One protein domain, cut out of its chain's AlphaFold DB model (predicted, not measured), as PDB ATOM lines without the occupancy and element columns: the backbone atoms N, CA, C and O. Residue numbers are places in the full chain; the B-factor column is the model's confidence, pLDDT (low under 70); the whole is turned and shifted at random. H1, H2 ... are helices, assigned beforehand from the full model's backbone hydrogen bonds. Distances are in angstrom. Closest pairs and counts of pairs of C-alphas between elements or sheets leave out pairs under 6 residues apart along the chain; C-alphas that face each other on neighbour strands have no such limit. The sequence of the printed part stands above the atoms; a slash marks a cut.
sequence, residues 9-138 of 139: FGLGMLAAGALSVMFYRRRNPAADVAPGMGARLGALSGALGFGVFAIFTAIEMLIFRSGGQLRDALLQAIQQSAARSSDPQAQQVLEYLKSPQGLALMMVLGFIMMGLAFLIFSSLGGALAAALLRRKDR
ATOM      1  N   PHE A   9      34.510 -32.065 -30.553       70.75
ATOM      2  CA  PHE A   9      35.667 -32.166 -31.438       70.75
ATOM      3  C   PHE A   9      35.946 -33.627 -31.833       70.75
ATOM      4  O   PHE A   9      36.051 -33.941 -33.018       70.75
ATOM      5  N   GLY A  10      35.958 -34.543 -30.858       74.56
ATOM      6  CA  GLY A  10      36.126 -35.979 -31.107       74.56
ATOM      7  C   GLY A  10      34.982 -36.590 -31.926       74.56
ATOM      8  O   GLY A  10      35.230 -37.317 -32.887       74.56
ATOM      9  N   LEU A  11      33.727 -36.251 -31.610       81.81
ATOM     10  CA  LEU A  11      32.560 -36.701 -32.379       81.81
ATOM     11  C   LEU A  11      32.584 -36.175 -33.819       81.81
ATOM     12  O   LEU A  11      32.254 -36.916 -34.743       81.81
ATOM     13  N   GLY A  12      33.024 -34.931 -34.022       81.81
ATOM     14  CA  GLY A  12      33.225 -34.353 -35.347       81.81
ATOM     15  C   GLY A  12      34.259 -35.120 -36.171       81.81
ATOM     16  O   GLY A  12      34.011 -35.408 -37.339       81.81
ATOM     17  N   MET A  13      35.378 -35.528 -35.564       82.06
ATOM     18  CA  MET A  13      36.396 -36.356 -36.230       82.06
ATOM     19  C   MET A  13      35.871 -37.745 -36.590       82.06
ATOM     20  O   MET A  13      36.076 -38.209 -37.713       82.06
ATOM     21  N   LEU A  14      35.144 -38.395 -35.673       82.06
ATOM     22  CA  LEU A  14      34.490 -39.675 -35.954       82.06
ATOM     23  C   LEU A  14      33.512 -39.541 -37.133       82.06
ATOM     24  O   LEU A  14      33.536 -40.354 -38.059       82.06
ATOM     25  N   ALA A  15      32.681 -38.495 -37.126       85.06
ATOM     26  CA  ALA A  15      31.722 -38.223 -38.190       85.06
ATOM     27  C   ALA A  15      32.415 -37.921 -39.528       85.06
ATOM     28  O   ALA A  15      32.005 -38.453 -40.555       85.06
ATOM     29  N   ALA A  16      33.495 -37.136 -39.530       84.56
ATOM     30  CA  ALA A  16      34.279 -36.844 -40.728       84.56
ATOM     31  C   ALA A  16      34.907 -38.115 -41.329       84.56
ATOM     32  O   ALA A  16      34.861 -38.320 -42.545       84.56
ATOM     33  N   GLY A  17      35.439 -39.002 -40.484       81.62
ATOM     34  CA  GLY A  17      35.920 -40.322 -40.892       81.62
ATOM     35  C   GLY A  17      34.817 -41.185 -41.510       81.62
ATOM     36  O   GLY A  17      34.997 -41.763 -42.582       81.62
ATOM     37  N   ALA A  18      33.642 -41.221 -40.878       82.06
ATOM     38  CA  ALA A  18      32.491 -41.973 -41.368       82.06
ATOM     39  C   ALA A  18      31.939 -41.430 -42.701       82.06
ATOM     40  O   ALA A  18      31.644 -42.198 -43.621       82.06
ATOM     41  N   LEU A  19      31.838 -40.104 -42.833       85.69
ATOM     42  CA  LEU A  19      31.373 -39.428 -44.046       85.69
ATOM     43  C   LEU A  19      32.327 -39.640 -45.224       85.69
ATOM     44  O   LEU A  19      31.861 -39.846 -46.345       85.69
ATOM     45  N   SER A  20      33.642 -39.664 -44.979       85.88
ATOM     46  CA  SER A  20      34.652 -39.988 -45.999       85.88
ATOM     47  C   SER A  20      34.354 -41.335 -46.671       85.88
ATOM     48  O   SER A  20      34.285 -41.439 -47.898       85.88
ATOM     49  N   VAL A  21      34.058 -42.358 -45.865       82.31
ATOM     50  CA  VAL A  21      33.700 -43.696 -46.356       82.31
ATOM     51  C   VAL A  21      32.360 -43.699 -47.088       82.31
ATOM     52  O   VAL A  21      32.234 -44.327 -48.141       82.31
ATOM     53  N   MET A  22      31.366 -42.971 -46.575       81.62
ATOM     54  CA  MET A  22      30.055 -42.856 -47.216       81.62
ATOM     55  C   MET A  22      30.156 -42.216 -48.610       81.62
ATOM     56  O   MET A  22      29.569 -42.728 -49.565       81.62
ATOM     57  N   PHE A  23      30.927 -41.135 -48.756       86.44
ATOM     58  CA  PHE A  23      31.144 -40.489 -50.052       86.44
ATOM     59  C   PHE A  23      31.959 -41.357 -51.008       86.44
ATOM     60  O   PHE A  23      31.616 -41.430 -52.191       86.44
ATOM     61  N   TYR A  24      32.976 -42.065 -50.507       84.44
ATOM     62  CA  TYR A  24      33.745 -43.008 -51.316       84.44
ATOM     63  C   TYR A  24      32.845 -44.103 -51.903       84.44
ATOM     64  O   TYR A  24      32.875 -44.354 -53.108       84.44
ATOM     65  N   ARG A  25      31.967 -44.692 -51.081       77.25
ATOM     66  CA  ARG A  25      31.029 -45.731 -51.526       77.25
ATOM     67  C   ARG A  25      29.937 -45.192 -52.447       77.25
ATOM     68  O   ARG A  25      29.553 -45.868 -53.393       77.25
ATOM     69  N   ARG A  26      29.453 -43.965 -52.222       80.56
ATOM     70  CA  ARG A  26      28.478 -43.321 -53.120       80.56
ATOM     71  C   ARG A  26      29.042 -43.126 -54.529       80.56
ATOM     72  O   ARG A  26      28.297 -43.234 -55.495       80.56
ATOM     73  N   ARG A  27      30.343 -42.840 -54.643       83.06
ATOM     74  CA  ARG A  27      31.026 -42.684 -55.934       83.06
ATOM     75  C   ARG A  27      31.404 -44.024 -56.568       83.06
ATOM     76  O   ARG A  27      31.388 -44.123 -57.787       83.06
ATOM     77  N   ASN A  28      31.678 -45.040 -55.747       79.69
ATOM     78  CA  ASN A  28      32.024 -46.398 -56.172       79.69
ATOM     79  C   ASN A  28      31.082 -47.441 -55.534       79.69
ATOM     80  O   ASN A  28      31.488 -48.147 -54.608       79.69
ATOM     81  N   PRO A  29      29.832 -47.566 -56.020       68.62
ATOM     82  CA  PRO A  29      28.823 -48.429 -55.399       68.62
ATOM     83  C   PRO A  29      29.151 -49.928 -55.471       68.62
ATOM     84  O   PRO A  29      28.661 -50.686 -54.644       68.62
ATOM     85  N   ALA A  30      30.004 -50.350 -56.412       67.81
ATOM     86  CA  ALA A  30      30.462 -51.735 -56.549       67.81
ATOM     87  C   ALA A  30      31.690 -52.082 -55.678       67.81
ATOM     88  O   ALA A  30      32.132 -53.229 -55.672       67.81
ATOM     89  N   ALA A  31      32.282 -51.112 -54.969       70.69
ATOM     90  CA  ALA A  31      33.467 -51.359 -54.154       70.69
ATOM     91  C   ALA A  31      33.085 -51.971 -52.797       70.69
ATOM     92  O   ALA A  31      32.430 -51.317 -51.982       70.69
ATOM     93  N   ASP A  32      33.554 -53.193 -52.516       76.56
ATOM     94  CA  ASP A  32      33.475 -53.777 -51.173       76.56
ATOM     95  C   ASP A  32      34.488 -53.078 -50.251       76.56
ATOM     96  O   ASP A  32      35.691 -53.360 -50.249       76.56
ATOM     97  N   VAL A  33      34.006 -52.094 -49.489       79.56
ATOM     98  CA  VAL A  33      34.846 -51.335 -48.561       79.56
ATOM     99  C   VAL A  33      35.060 -52.157 -47.292       79.56
ATOM    100  O   VAL A  33      34.269 -52.121 -46.349       79.56
ATOM    101  N   ALA A  34      36.176 -52.883 -47.243       85.56
ATOM    102  CA  ALA A  34      36.619 -53.553 -46.027       85.56
ATOM    103  C   ALA A  34      36.921 -52.540 -44.895       85.56
ATOM    104  O   ALA A  34      37.380 -51.426 -45.175       85.56
ATOM    105  N   PRO A  35      36.777 -52.923 -43.611       83.50
ATOM    106  CA  PRO A  35      37.063 -52.040 -42.473       83.50
ATOM    107  C   PRO A  35      38.464 -51.409 -42.500       83.50
ATOM    108  O   PRO A  35      38.616 -50.235 -42.174       83.50
ATOM    109  N   GLY A  36      39.482 -52.145 -42.966       82.19
ATOM    110  CA  GLY A  36      40.842 -51.617 -43.127       82.19
ATOM    111  C   GLY A  36      40.963 -50.533 -44.207       82.19
ATOM    112  O   GLY A  36      41.740 -49.594 -44.052       82.19
ATOM    113  N   MET A  37      40.161 -50.612 -45.274       86.69
ATOM    114  CA  MET A  37      40.070 -49.548 -46.280       86.69
ATOM    115  C   MET A  37      39.344 -48.325 -45.704       86.69
ATOM    116  O   MET A  37      39.791 -47.197 -45.900       86.69
ATOM    117  N   GLY A  38      38.279 -48.549 -44.924       85.06
ATOM    118  CA  GLY A  38      37.578 -47.494 -44.190       85.06
ATOM    119  C   GLY A  38      38.488 -46.736 -43.221       85.06
ATOM    120  O   GLY A  38      38.472 -45.508 -43.203       85.06
ATOM    121  N   ALA A  39      39.348 -47.449 -42.487       87.19
ATOM    122  CA  ALA A  39      40.343 -46.843 -41.603       87.19
ATOM    123  C   ALA A  39      41.325 -45.941 -42.362       87.19
ATOM    124  O   ALA A  39      41.596 -44.831 -41.923       87.19
ATOM    125  N   ARG A  40      41.824 -46.378 -43.528       88.81
ATOM    126  CA  ARG A  40      42.740 -45.579 -44.363       88.81
ATOM    127  C   ARG A  40      42.071 -44.324 -44.917       88.81
ATOM    128  O   ARG A  40      42.663 -43.251 -44.873       88.81
ATOM    129  N   LEU A  41      40.834 -44.441 -45.402       88.31
ATOM    130  CA  LEU A  41      40.043 -43.296 -45.866       88.31
ATOM    131  C   LEU A  41      39.756 -42.303 -44.733       88.31
ATOM    132  O   LEU A  41      39.782 -41.091 -44.954       88.31
ATOM    133  N   GLY A  42      39.518 -42.817 -43.526       87.06
ATOM    134  CA  GLY A  42      39.391 -42.023 -42.310       87.06
ATOM    135  C   GLY A  42      40.701 -41.347 -41.897       87.06
ATOM    136  O   GLY A  42      40.704 -40.165 -41.581       87.06
ATOM    137  N   ALA A  43      41.837 -42.042 -41.958       88.81
ATOM    138  CA  ALA A  43      43.148 -41.458 -41.674       88.81
ATOM    139  C   ALA A  43      43.479 -40.310 -42.638       88.81
ATOM    140  O   ALA A  43      43.950 -39.261 -42.207       88.81
ATOM    141  N   LEU A  44      43.192 -40.483 -43.934       90.69
ATOM    142  CA  LEU A  44      43.393 -39.443 -44.945       90.69
ATOM    143  C   LEU A  44      42.515 -38.216 -44.681       90.69
ATOM    144  O   LEU A  44      43.012 -37.092 -44.745       90.69
ATOM    145  N   SER A  45      41.234 -38.407 -44.343       89.88
ATOM    146  CA  SER A  45      40.364 -37.276 -43.998       89.88
ATOM    147  C   SER A  45      40.804 -36.594 -42.701       89.88
ATOM    148  O   SER A  45      40.803 -35.367 -42.637       89.88
ATOM    149  N   GLY A  46      41.259 -37.363 -41.707       87.19
ATOM    150  CA  GLY A  46      41.834 -36.845 -40.467       87.19
ATOM    151  C   GLY A  46      43.105 -36.029 -40.698       87.19
ATOM    152  O   GLY A  46      43.231 -34.937 -40.149       87.19
ATOM    153  N   ALA A  47      44.012 -36.502 -41.556       90.44
ATOM    154  CA  ALA A  47      45.234 -35.786 -41.923       90.44
ATOM    155  C   ALA A  47      44.931 -34.461 -42.637       90.44
ATOM    156  O   ALA A  47      45.509 -33.429 -42.300       90.44
ATOM    157  N   LEU A  48      43.988 -34.469 -43.586       90.12
ATOM    158  CA  LEU A  48      43.539 -33.252 -44.268       90.12
ATOM    159  C   LEU A  48      42.858 -32.281 -43.298       90.12
ATOM    160  O   LEU A  48      43.162 -31.089 -43.310       90.12
ATOM    161  N   GLY A  49      41.984 -32.788 -42.424       87.19
ATOM    162  CA  GLY A  49      41.321 -31.996 -41.390       87.19
ATOM    163  C   GLY A  49      42.316 -31.348 -40.430       87.19
ATOM    164  O   GLY A  49      42.193 -30.161 -40.133       87.19
ATOM    165  N   PHE A  50      43.343 -32.091 -40.012       88.44
ATOM    166  CA  PHE A  50      44.429 -31.552 -39.199       88.44
ATOM    167  C   PHE A  50      45.243 -30.501 -39.957       88.44
ATOM    168  O   PHE A  50      45.564 -29.465 -39.385       88.44
ATOM    169  N   GLY A  51      45.540 -30.718 -41.241       89.44
ATOM    170  CA  GLY A  51      46.238 -29.737 -42.073       89.44
ATOM    171  C   GLY A  51      45.486 -28.406 -42.149       89.44
ATOM    172  O   GLY A  51      46.069 -27.350 -41.912       89.44
ATOM    173  N   VAL A  52      44.174 -28.456 -42.390       88.25
ATOM    174  CA  VAL A  52      43.309 -27.268 -42.371       88.25
ATOM    175  C   VAL A  52      43.329 -26.616 -40.988       88.25
ATOM    176  O   VAL A  52      43.609 -25.425 -40.879       88.25
ATOM    177  N   PHE A  53      43.110 -27.390 -39.924       86.50
ATOM    178  CA  PHE A  53      43.143 -26.891 -38.548       86.50
ATOM    179  C   PHE A  53      44.474 -26.201 -38.204       86.50
ATOM    180  O   PHE A  53      44.475 -25.110 -37.633       86.50
ATOM    181  N   ALA A  54      45.602 -26.795 -38.590       86.62
ATOM    182  CA  ALA A  54      46.931 -26.246 -38.358       86.62
ATOM    183  C   ALA A  54      47.136 -24.918 -39.100       86.62
ATOM    184  O   ALA A  54      47.641 -23.969 -38.506       86.62
ATOM    185  N   ILE A  55      46.690 -24.821 -40.358       88.56
ATOM    186  CA  ILE A  55      46.746 -23.577 -41.140       88.56
ATOM    187  C   ILE A  55      45.915 -22.480 -40.470       88.56
ATOM    188  O   ILE A  55      46.422 -21.382 -40.255       88.56
ATOM    189  N   PHE A  56      44.666 -22.770 -40.096       85.38
ATOM    190  CA  PHE A  56      43.810 -21.797 -39.413       85.38
ATOM    191  C   PHE A  56      44.417 -21.341 -38.085       85.38
ATOM    192  O   PHE A  56      44.466 -20.143 -37.822       85.38
ATOM    193  N   THR A  57      44.954 -22.272 -37.295       82.00
ATOM    194  CA  THR A  57      45.600 -21.945 -36.016       82.00
ATOM    195  C   THR A  57      46.850 -21.084 -36.220       82.00
ATOM    196  O   THR A  57      47.074 -20.126 -35.483       82.00
ATOM    197  N   ALA A  58      47.657 -21.374 -37.245       82.62
ATOM    198  CA  ALA A  58      48.834 -20.577 -37.584       82.62
ATOM    199  C   ALA A  58      48.455 -19.154 -38.026       82.62
ATOM    200  O   ALA A  58      49.067 -18.184 -37.579       82.62
ATOM    201  N   ILE A  59      47.417 -19.018 -38.858       83.75
ATOM    202  CA  ILE A  59      46.880 -17.721 -39.291       83.75
ATOM    203  C   ILE A  59      46.355 -16.931 -38.091       83.75
ATOM    204  O   ILE A  59      46.692 -15.758 -37.939       83.75
ATOM    205  N   GLU A  60      45.574 -17.561 -37.215       78.75
ATOM    206  CA  GLU A  60      45.049 -16.926 -36.005       78.75
ATOM    207  C   GLU A  60      46.187 -16.408 -35.117       78.75
ATOM    208  O   GLU A  60      46.168 -15.258 -34.677       78.75
ATOM    209  N   MET A  61      47.230 -17.217 -34.926       73.25
ATOM    210  CA  MET A  61      48.386 -16.841 -34.120       73.25
ATOM    211  C   MET A  61      49.162 -15.654 -34.713       73.25
ATOM    212  O   MET A  61      49.620 -14.791 -33.958       73.25
ATOM    213  N   LEU A  62      49.280 -15.584 -36.045       76.06
ATOM    214  CA  LEU A  62      49.935 -14.484 -36.760       76.06
ATOM    215  C   LEU A  62      49.103 -13.193 -36.746       76.06
ATOM    216  O   LEU A  62      49.651 -12.118 -36.504       76.06
ATOM    217  N   ILE A  63      47.792 -13.286 -36.989       73.25
ATOM    218  CA  ILE A  63      46.903 -12.123 -37.129       73.25
ATOM    219  C   ILE A  63      46.556 -11.516 -35.768       73.25
ATOM    220  O   ILE A  63      46.644 -10.303 -35.591       73.25
ATOM    221  N   PHE A  64      46.184 -12.341 -34.788       65.44
ATOM    222  CA  PHE A  64      45.673 -11.856 -33.503       65.44
ATOM    223  C   PHE A  64      46.762 -11.667 -32.438       65.44
ATOM    224  O   PHE A  64      46.460 -11.248 -31.322       65.44
ATOM    225  N   ARG A  65      48.033 -11.977 -32.746       64.12
ATOM    226  CA  ARG A  65      49.139 -12.057 -31.764       64.12
ATOM    227  C   ARG A  65      48.748 -12.841 -30.502       64.12
ATOM    228  O   ARG A  65      49.282 -12.602 -29.416       64.12
ATOM    229  N   SER A  66      47.861 -13.826 -30.645       61.19
ATOM    230  CA  SER A  66      47.337 -14.662 -29.558       61.19
ATOM    231  C   SER A  66      48.405 -15.536 -28.900       61.19
ATOM    232  O   SER A  66      48.118 -16.222 -27.924       61.19
ATOM    233  N   GLY A  67      49.648 -15.511 -29.396       60.53
ATOM    234  CA  GLY A  67      50.774 -16.213 -28.788       60.53
ATOM    235  C   GLY A  67      50.980 -15.857 -27.315       60.53
ATOM    236  O   GLY A  67      51.327 -16.741 -26.538       60.53
ATOM    237  N   GLY A  68      50.686 -14.615 -26.906       65.94
ATOM    238  CA  GLY A  68      50.680 -14.227 -25.490       65.94
ATOM    239  C   GLY A  68      49.594 -14.951 -24.688       65.94
ATOM    240  O   GLY A  68      49.894 -15.595 -23.692       65.94
ATOM    241  N   GLN A  69      48.353 -14.953 -25.180       71.00
ATOM    242  CA  GLN A  69      47.230 -15.614 -24.503       71.00
ATOM    243  C   GLN A  69      47.401 -17.136 -24.418       71.00
ATOM    244  O   GLN A  69      47.079 -17.740 -23.397       71.00
ATOM    245  N   LEU A  70      47.928 -17.765 -25.473       68.50
ATOM    246  CA  LEU A  70      48.198 -19.202 -25.481       68.50
ATOM    247  C   LEU A  70      49.316 -19.556 -24.489       68.50
ATOM    248  O   LEU A  70      49.220 -20.551 -23.768       68.50
ATOM    249  N   ARG A  71      50.349 -18.709 -24.407       71.12
ATOM    250  CA  ARG A  71      51.416 -18.819 -23.408       71.12
ATOM    251  C   ARG A  71      50.866 -18.694 -21.988       71.12
ATOM    252  O   ARG A  71      51.206 -19.518 -21.143       71.12
ATOM    253  N   ASP A  72      50.006 -17.715 -21.740       79.56
ATOM    254  CA  ASP A  72      49.404 -17.479 -20.426       79.56
ATOM    255  C   ASP A  72      48.505 -18.646 -19.998       79.56
ATOM    256  O   ASP A  72      48.583 -19.100 -18.856       79.56
ATOM    257  N   ALA A  73      47.715 -19.201 -20.923       78.88
ATOM    258  CA  ALA A  73      46.894 -20.382 -20.666       78.88
ATOM    259  C   ALA A  73      47.745 -21.620 -20.320       78.88
ATOM    260  O   ALA A  73      47.429 -22.349 -19.376       78.88
ATOM    261  N   LEU A  74      48.857 -21.840 -21.034       75.75
ATOM    262  CA  LEU A  74      49.803 -22.918 -20.725       75.75
ATOM    263  C   LEU A  74      50.468 -22.714 -19.361       75.75
ATOM    264  O   LEU A  74      50.562 -23.655 -18.574       75.75
ATOM    265  N   LEU A  75      50.883 -21.485 -19.045       79.62
ATOM    266  CA  LEU A  75      51.462 -21.155 -17.744       79.62
ATOM    267  C   LEU A  75      50.465 -21.391 -16.604       79.62
ATOM    268  O   LEU A  75      50.850 -21.961 -15.584       79.62
ATOM    269  N   GLN A  76      49.191 -21.031 -16.782       82.62
ATOM    270  CA  GLN A  76      48.139 -21.325 -15.804       82.62
ATOM    271  C   GLN A  76      47.948 -22.836 -15.604       82.62
ATOM    272  O   GLN A  76      47.872 -23.294 -14.463       82.62
ATOM    273  N   ALA A  77      47.936 -23.628 -16.680       79.31
ATOM    274  CA  ALA A  77      47.825 -25.086 -16.588       79.31
ATOM    275  C   ALA A  77      49.031 -25.727 -15.868       79.31
ATOM    276  O   ALA A  77      48.869 -26.636 -15.047       79.31
ATOM    277  N   ILE A  78      50.243 -25.215 -16.116       76.94
ATOM    278  CA  ILE A  78      51.468 -25.640 -15.421       76.94
ATOM    279  C   ILE A  78      51.394 -25.273 -13.936       76.94
ATOM    280  O   ILE A  78      51.716 -26.100 -13.086       76.94
ATOM    281  N   GLN A  79      50.943 -24.063 -13.595       78.00
ATOM    282  CA  GLN A  79      50.793 -23.623 -12.203       78.00
ATOM    283  C   GLN A  79      49.752 -24.450 -11.439       78.00
ATOM    284  O   GLN A  79      50.003 -24.833 -10.298       78.00
ATOM    285  N   GLN A  80      48.623 -24.789 -12.066       79.81
ATOM    286  CA  GLN A  80      47.629 -25.685 -11.467       79.81
ATOM    287  C   GLN A  80      48.192 -27.088 -11.217       79.81
ATOM    288  O   GLN A  80      47.899 -27.692 -10.186       79.81
ATOM    289  N   SER A  81      49.011 -27.598 -12.138       71.12
ATOM    290  CA  SER A  81      49.690 -28.891 -11.985       71.12
ATOM    291  C   SER A  81      50.737 -28.854 -10.867       71.12
ATOM    292  O   SER A  81      50.811 -29.775 -10.059       71.12
ATOM    293  N   ALA A  82      51.492 -27.756 -10.774       70.06
ATOM    294  CA  ALA A  82      52.477 -27.515  -9.723       70.06
ATOM    295  C   ALA A  82      51.838 -27.444  -8.332       70.06
ATOM    296  O   ALA A  82      52.347 -28.040  -7.391       70.06
ATOM    297  N   ALA A  83      50.684 -26.783  -8.208       70.88
ATOM    298  CA  ALA A  83      49.945 -26.690  -6.949       70.88
ATOM    299  C   ALA A  83      49.455 -28.054  -6.425       70.88
ATOM    300  O   ALA A  83      49.105 -28.176  -5.255       70.88
ATOM    301  N   ARG A  84      49.417 -29.079  -7.285       72.19
ATOM    302  CA  ARG A  84      49.017 -30.448  -6.938       72.19
ATOM    303  C   ARG A  84      50.201 -31.379  -6.670       72.19
ATOM    304  O   ARG A  84      49.969 -32.520  -6.285       72.19
ATOM    305  N   SER A  85      51.440 -30.934  -6.889       63.84
ATOM    306  CA  SER A  85      52.633 -31.774  -6.775       63.84
ATOM    307  C   SER A  85      53.649 -31.167  -5.807       63.84
ATOM    308  O   SER A  85      54.251 -30.130  -6.077       63.84
ATOM    309  N   SER A  86      53.860 -31.841  -4.675       67.50
ATOM    310  CA  SER A  86      54.867 -31.474  -3.666       67.50
ATOM    311  C   SER A  86      56.233 -32.127  -3.916       67.50
ATOM    312  O   SER A  86      57.111 -32.055  -3.060       67.50
ATOM    313  N   ASP A  87      56.405 -32.801  -5.055       77.50
ATOM    314  CA  ASP A  87      57.590 -33.602  -5.353       77.50
ATOM    315  C   ASP A  87      58.716 -32.713  -5.931       77.50
ATOM    316  O   ASP A  87      58.507 -32.063  -6.964       77.50
ATOM    317  N   PRO A  88      59.906 -32.636  -5.304       72.31
ATOM    318  CA  PRO A  88      60.991 -31.757  -5.755       72.31
ATOM    319  C   PRO A  88      61.469 -32.052  -7.186       72.31
ATOM    320  O   PRO A  88      61.864 -31.134  -7.906       72.31
ATOM    321  N   GLN A  89      61.374 -33.305  -7.645       78.25
ATOM    322  CA  GLN A  89      61.731 -33.661  -9.021       78.25
ATOM    323  C   GLN A  89      60.699 -33.135 -10.033       78.25
ATOM    324  O   GLN A  89      61.058 -32.667 -11.116       78.25
ATOM    325  N   ALA A  90      59.413 -33.129  -9.664       73.56
ATOM    326  CA  ALA A  90      58.357 -32.548 -10.486       73.56
ATOM    327  C   ALA A  90      58.498 -31.021 -10.584       73.56
ATOM    328  O   ALA A  90      58.265 -30.454 -11.651       73.56
ATOM    329  N   GLN A  91      58.937 -30.351  -9.515       75.00
ATOM    330  CA  GLN A  91      59.160 -28.901  -9.512       75.00
ATOM    331  C   GLN A  91      60.253 -28.469 -10.499       75.00
ATOM    332  O   GLN A  91      60.033 -27.512 -11.241       75.00
ATOM    333  N   GLN A  92      61.365 -29.208 -10.591       79.38
ATOM    334  CA  GLN A  92      62.416 -28.935 -11.584       79.38
ATOM    335  C   GLN A  92      61.905 -29.065 -13.025       79.38
ATOM    336  O   GLN A  92      62.193 -28.215 -13.871       79.38
ATOM    337  N   VAL A  93      61.103 -30.096 -13.312       79.25
ATOM    338  CA  VAL A  93      60.488 -30.271 -14.637       79.25
ATOM    339  C   VAL A  93      59.518 -29.126 -14.929       79.25
ATOM    340  O   VAL A  93      59.554 -28.545 -16.010       79.25
ATOM    341  N   LEU A  94      58.681 -28.748 -13.961       78.31
ATOM    342  CA  LEU A  94      57.730 -27.643 -14.099       78.31
ATOM    343  C   LEU A  94      58.428 -26.295 -14.318       78.31
ATOM    344  O   LEU A  94      57.917 -25.458 -15.061       78.31
ATOM    345  N   GLU A  95      59.586 -26.072 -13.704       80.69
ATOM    346  CA  GLU A  95      60.389 -24.866 -13.896       80.69
ATOM    347  C   GLU A  95      61.021 -24.820 -15.293       80.69
ATOM    348  O   GLU A  95      60.910 -23.806 -15.987       80.69
ATOM    349  N   TYR A  96      61.553 -25.949 -15.775       80.62
ATOM    350  CA  TYR A  96      62.008 -26.075 -17.161       80.62
ATOM    351  C   TYR A  96      60.870 -25.833 -18.164       80.62
ATOM    352  O   TYR A  96      61.053 -25.124 -19.153       80.62
ATOM    353  N   LEU A  97      59.665 -26.343 -17.889       80.19
ATOM    354  CA  LEU A  97      58.484 -26.146 -18.735       80.19
ATOM    355  C   LEU A  97      57.985 -24.696 -18.777       80.19
ATOM    356  O   LEU A  97      57.355 -24.317 -19.759       80.19
ATOM    357  N   LYS A  98      58.271 -23.876 -17.757       79.25
ATOM    358  CA  LYS A  98      57.975 -22.429 -17.760       79.25
ATOM    359  C   LYS A  98      58.963 -21.621 -18.608       79.25
ATOM    360  O   LYS A  98      58.665 -20.474 -18.955       79.25
ATOM    361  N   SER A  99      60.129 -22.183 -18.932       83.31
ATOM    362  CA  SER A  99      61.112 -21.521 -19.792       83.31
ATOM    363  C   SER A  99      60.558 -21.319 -21.215       83.31
ATOM    364  O   SER A  99      59.690 -22.078 -21.655       83.31
ATOM    365  N   PRO A 100      61.056 -20.335 -21.989       76.31
ATOM    366  CA  PRO A 100      60.618 -20.130 -23.374       76.31
ATOM    367  C   PRO A 100      60.791 -21.379 -24.251       76.31
ATOM    368  O   PRO A 100      59.953 -21.667 -25.102       76.31
ATOM    369  N   GLN A 101      61.864 -22.135 -24.013       80.56
ATOM    370  CA  GLN A 101      62.186 -23.368 -24.731       80.56
ATOM    371  C   GLN A 101      61.239 -24.508 -24.330       80.56
ATOM    372  O   GLN A 101      60.716 -25.207 -25.195       80.56
ATOM    373  N   GLY A 102      60.961 -24.655 -23.030       81.19
ATOM    374  CA  GLY A 102      60.020 -25.649 -22.508       81.19
ATOM    375  C   GLY A 102      58.584 -25.412 -22.976       81.19
ATOM    376  O   GLY A 102      57.901 -26.358 -23.369       81.19
ATOM    377  N   LEU A 103      58.150 -24.150 -23.028       79.00
ATOM    378  CA  LEU A 103      56.840 -23.774 -23.566       79.00
ATOM    379  C   LEU A 103      56.733 -24.095 -25.059       79.00
ATOM    380  O   LEU A 103      55.748 -24.701 -25.475       79.00
ATOM    381  N   ALA A 104      57.751 -23.755 -25.855       81.56
ATOM    382  CA  ALA A 104      57.776 -24.101 -27.274       81.56
ATOM    383  C   ALA A 104      57.692 -25.622 -27.489       81.56
ATOM    384  O   ALA A 104      56.913 -26.091 -28.319       81.56
ATOM    385  N   LEU A 105      58.432 -26.402 -26.696       85.38
ATOM    386  CA  LEU A 105      58.391 -27.863 -26.741       85.38
ATOM    387  C   LEU A 105      56.999 -28.408 -26.390       85.38
ATOM    388  O   LEU A 105      56.483 -29.264 -27.105       85.38
ATOM    389  N   MET A 106      56.350 -27.873 -25.352       81.50
ATOM    390  CA  MET A 106      54.972 -28.235 -24.992       81.50
ATOM    391  C   MET A 106      53.967 -27.917 -26.096       81.50
ATOM    392  O   MET A 106      53.074 -28.719 -26.359       81.50
ATOM    393  N   MET A 107      54.118 -26.779 -26.775       79.94
ATOM    394  CA  MET A 107      53.256 -26.415 -27.901       79.94
ATOM    395  C   MET A 107      53.413 -27.402 -29.058       79.94
ATOM    396  O   MET A 107      52.413 -27.894 -29.580       79.94
ATOM    397  N   VAL A 108      54.654 -27.737 -29.426       85.50
ATOM    398  CA  VAL A 108      54.939 -28.716 -30.487       85.50
ATOM    399  C   VAL A 108      54.377 -30.090 -30.123       85.50
ATOM    400  O   VAL A 108      53.677 -30.696 -30.933       85.50
ATOM    401  N   LEU A 109      54.614 -30.563 -28.897       86.69
ATOM    402  CA  LEU A 109      54.060 -31.831 -28.419       86.69
ATOM    403  C   LEU A 109      52.529 -31.824 -28.421       86.69
ATOM    404  O   LEU A 109      51.919 -32.794 -28.868       86.69
ATOM    405  N   GLY A 110      51.899 -30.730 -27.988       84.06
ATOM    406  CA  GLY A 110      50.447 -30.567 -28.028       84.06
ATOM    407  C   GLY A 110      49.887 -30.666 -29.449       84.06
ATOM    408  O   GLY A 110      48.902 -31.368 -29.677       84.06
ATOM    409  N   PHE A 111      50.552 -30.041 -30.424       85.00
ATOM    410  CA  PHE A 111      50.185 -30.140 -31.838       85.00
ATOM    411  C   PHE A 111      50.337 -31.558 -32.391       85.00
ATOM    412  O   PHE A 111      49.448 -32.030 -33.100       85.00
ATOM    413  N   ILE A 112      51.426 -32.254 -32.051       89.94
ATOM    414  CA  ILE A 112      51.639 -33.651 -32.455       89.94
ATOM    415  C   ILE A 112      50.535 -34.537 -31.873       89.94
ATOM    416  O   ILE A 112      49.909 -35.299 -32.606       89.94
ATOM    417  N   MET A 113      50.251 -34.402 -30.578       87.88
ATOM    418  CA  MET A 113      49.192 -35.160 -29.907       87.88
ATOM    419  C   MET A 113      47.818 -34.892 -30.522       87.88
ATOM    420  O   MET A 113      47.045 -35.827 -30.725       87.88
ATOM    421  N   MET A 114      47.528 -33.639 -30.880       85.88
ATOM    422  CA  MET A 114      46.306 -33.287 -31.599       85.88
ATOM    423  C   MET A 114      46.258 -33.964 -32.974       85.88
ATOM    424  O   MET A 114      45.255 -34.588 -33.311       85.88
ATOM    425  N   GLY A 115      47.342 -33.915 -33.750       88.19
ATOM    426  CA  GLY A 115      47.424 -34.590 -35.048       88.19
ATOM    427  C   GLY A 115      47.192 -36.099 -34.942       88.19
ATOM    428  O   GLY A 115      46.422 -36.670 -35.715       88.19
ATOM    429  N   LEU A 116      47.779 -36.741 -33.930       91.38
ATOM    430  CA  LEU A 116      47.538 -38.154 -33.638       91.38
ATOM    431  C   LEU A 116      46.072 -38.420 -33.284       91.38
ATOM    432  O   LEU A 116      45.498 -39.383 -33.786       91.38
ATOM    433  N   ALA A 117      45.441 -37.559 -32.484       88.25
ATOM    434  CA  ALA A 117      44.018 -37.675 -32.181       88.25
ATOM    435  C   ALA A 117      43.163 -37.601 -33.460       88.25
ATOM    436  O   ALA A 117      42.336 -38.485 -33.683       88.25
ATOM    437  N   PHE A 118      43.412 -36.627 -34.344       87.62
ATOM    438  CA  PHE A 118      42.732 -36.517 -35.643       87.62
ATOM    439  C   PHE A 118      42.828 -37.809 -36.453       87.62
ATOM    440  O   PHE A 118      41.816 -38.286 -36.973       87.62
ATOM    441  N   LEU A 119      44.024 -38.391 -36.539       90.50
ATOM    442  CA  LEU A 119      44.248 -39.643 -37.256       90.50
ATOM    443  C   LEU A 119      43.497 -40.805 -36.608       90.50
ATOM    444  O   LEU A 119      42.785 -41.527 -37.304       90.50
ATOM    445  N   ILE A 120      43.624 -40.979 -35.293       90.69
ATOM    446  CA  ILE A 120      43.039 -42.108 -34.561       90.69
ATOM    447  C   ILE A 120      41.512 -42.056 -34.635       90.69
ATOM    448  O   ILE A 120      40.889 -43.023 -35.076       90.69
ATOM    449  N   PHE A 121      40.902 -40.924 -34.269       89.00
ATOM    450  CA  PHE A 121      39.448 -40.782 -34.282       89.00
ATOM    451  C   PHE A 121      38.896 -40.887 -35.708       89.00
ATOM    452  O   PHE A 121      37.981 -41.671 -35.957       89.00
ATOM    453  N   SER A 122      39.481 -40.202 -36.686       88.00
ATOM    454  CA  SER A 122      38.960 -40.278 -38.059       88.00
ATOM    455  C   SER A 122      39.110 -41.686 -38.652       88.00
ATOM    456  O   SER A 122      38.193 -42.174 -39.316       88.00
ATOM    457  N   SER A 123      40.202 -42.398 -38.344       88.69
ATOM    458  CA  SER A 123      40.378 -43.807 -38.733       88.69
ATOM    459  C   SER A 123      39.328 -44.715 -38.097       88.69
ATOM    460  O   SER A 123      38.745 -45.549 -38.787       88.69
ATOM    461  N   LEU A 124      39.048 -44.540 -36.800       90.62
ATOM    462  CA  LEU A 124      37.993 -45.272 -36.093       90.62
ATOM    463  C   LEU A 124      36.624 -45.015 -36.728       90.62
ATOM    464  O   LEU A 124      35.908 -45.965 -37.038       90.62
ATOM    465  N   GLY A 125      36.285 -43.752 -36.988       87.75
ATOM    466  CA  GLY A 125      35.034 -43.369 -37.644       87.75
ATOM    467  C   GLY A 125      34.870 -44.009 -39.024       87.75
ATOM    468  O   GLY A 125      33.820 -44.577 -39.328       87.75
ATOM    469  N   GLY A 126      35.929 -43.995 -39.837       87.69
ATOM    470  CA  GLY A 126      35.930 -44.633 -41.154       87.69
ATOM    471  C   GLY A 126      35.833 -46.160 -41.087       87.69
ATOM    472  O   GLY A 126      35.058 -46.770 -41.826       87.69
ATOM    473  N   ALA A 127      36.563 -46.801 -40.173       88.75
ATOM    474  CA  ALA A 127      36.505 -48.249 -39.980       88.75
ATOM    475  C   ALA A 127      35.111 -48.714 -39.531       88.75
ATOM    476  O   ALA A 127      34.566 -49.672 -40.086       88.75
ATOM    477  N   LEU A 128      34.522 -48.008 -38.559       88.75
ATOM    478  CA  LEU A 128      33.182 -48.283 -38.039       88.75
ATOM    479  C   LEU A 128      32.121 -48.104 -39.124       88.75
ATOM    480  O   LEU A 128      31.280 -48.984 -39.306       88.75
ATOM    481  N   ALA A 129      32.192 -47.011 -39.889       87.38
ATOM    482  CA  ALA A 129      31.290 -46.787 -41.010       87.38
ATOM    483  C   ALA A 129      31.383 -47.927 -42.028       87.38
ATOM    484  O   ALA A 129      30.364 -48.537 -42.339       87.38
ATOM    485  N   ALA A 130      32.589 -48.283 -42.481       86.75
ATOM    486  CA  ALA A 130      32.798 -49.378 -43.429       86.75
ATOM    487  C   ALA A 130      32.225 -50.715 -42.923       86.75
ATOM    488  O   ALA A 130      31.547 -51.418 -43.671       86.75
ATOM    489  N   ALA A 131      32.433 -51.046 -41.646       86.31
ATOM    490  CA  ALA A 131      31.913 -52.275 -41.048       86.31
ATOM    491  C   ALA A 131      30.373 -52.316 -41.007       86.31
ATOM    492  O   ALA A 131      29.774 -53.329 -41.379       86.31
ATOM    493  N   LEU A 132      29.730 -51.220 -40.592       85.94
ATOM    494  CA  LEU A 132      28.267 -51.116 -40.529       85.94
ATOM    495  C   LEU A 132      27.633 -51.177 -41.924       85.94
ATOM    496  O   LEU A 132      26.660 -51.899 -42.144       85.94
ATOM    497  N   LEU A 133      28.222 -50.456 -42.876       81.75
ATOM    498  CA  LEU A 133      27.791 -50.399 -44.270       81.75
ATOM    499  C   LEU A 133      27.923 -51.765 -44.963       81.75
ATOM    500  O   LEU A 133      26.991 -52.187 -45.641       81.75
ATOM    501  N   ARG A 134      29.015 -52.507 -44.726       78.75
ATOM    502  CA  ARG A 134      29.193 -53.858 -45.287       78.75
ATOM    503  C   ARG A 134      28.217 -54.881 -44.705       78.75
ATOM    504  O   ARG A 134      27.806 -55.801 -45.404       78.75
ATOM    505  N   ARG A 135      27.847 -54.752 -43.426       76.12
ATOM    506  CA  ARG A 135      26.838 -55.627 -42.805       76.12
ATOM    507  C   ARG A 135      25.459 -55.417 -43.433       76.12
ATOM    508  O   ARG A 135      24.742 -56.392 -43.613       76.12
ATOM    509  N   LYS A 136      25.116 -54.174 -43.781       72.44
ATOM    510  CA  LYS A 136      23.838 -53.831 -44.417       72.44
ATOM    511  C   LYS A 136      23.681 -54.441 -45.813       72.44
ATOM    512  O   LYS A 136      22.576 -54.818 -46.150       72.44
ATOM    513  N   ASP A 137      24.755 -54.568 -46.591       66.31
ATOM    514  CA  ASP A 137      24.673 -55.123 -47.956       66.31
ATOM    515  C   ASP A 137      24.597 -56.662 -47.993       66.31
ATOM    516  O   ASP A 137      24.393 -57.247 -49.053       66.31
ATOM    517  N   ARG A 138      24.807 -57.332 -46.851       62.06
ATOM    518  CA  ARG A 138      24.724 -58.798 -46.718       62.06
ATOM    519  C   ARG A 138      23.363 -59.293 -46.211       62.06
ATOM    520  O   ARG A 138      23.192 -60.505 -46.095       62.06
TER     521      ARG A 138
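Overview. This is residues 9 to 138 of the 139 residues of an uncharacterized protein of Acidobacteriales bacterium 13_2_20CM_55_8 (UniProt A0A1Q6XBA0). The 37-residue helix H5 runs nearly the length of the model; H1 and H2 pack on the half nearer its end, and the helical hairpin of H3 and H4 stands across its other end. H2 diverges from H5, and H3 bridges the opening, so that H2, H3 and H5 frame a triangle. The printed part has 130 residues with five named helices, H1 to H5 in order, and no named strand: all helix. It is loose, with a radius of gyration of the C-alphas of 20.0 A, and flat, spanning 61 by 37 by 18 A.

Along the chain. H1, residues 9 to 27, begins at C-alpha 9 (35.667, -32.166, -31.438) and is 27.1 A long. H2, residues 35 to 64, measures 42.1 A; H3, residues 67 to 82, 22.2 A; H4, residues 88 to 98, 15.5 A. H5, residues 100 to 136, measures 54.1 A and ends at C-alpha 136 (23.838, -53.831, -44.417).

Arrangement. H5 is the hub. Its residues 118 to 130 touch H1, closest at the C-alphas of Leu 14 and Gly 125, 4.1 A, at a steep tilt of 44 degrees, the same way. Its residues 115 to 131 touch H2, closest at the C-alphas of Gly 42 and Ser 123, 4.1 A, opposite ways at a shallow tilt of 34 degrees, only just short of steep. H3 and H4 form a hairpin at 6 degrees; their closest C-alphas, of Leu 75 and Lys 98, are 6.6 A apart. H4 and H5 touch only at the corner, and only just, with 3 pairs of C-alphas within 8 A, the closest those of Leu 97 and Leu 103, 5.6 A. In H1 to H5 every O i to N i+4 pair is within hydrogen-bond range.

Size, cuts and confidence. The two farthest C-alphas, of Ala 30 and Pro 88, are 62.5 A apart. The printed part has no cut and no long link. Mean pLDDT of the printed part is 80.8; residues 29 to 30, 64 to 68, 70, 85 to 86 and 137 to 138 are under 70.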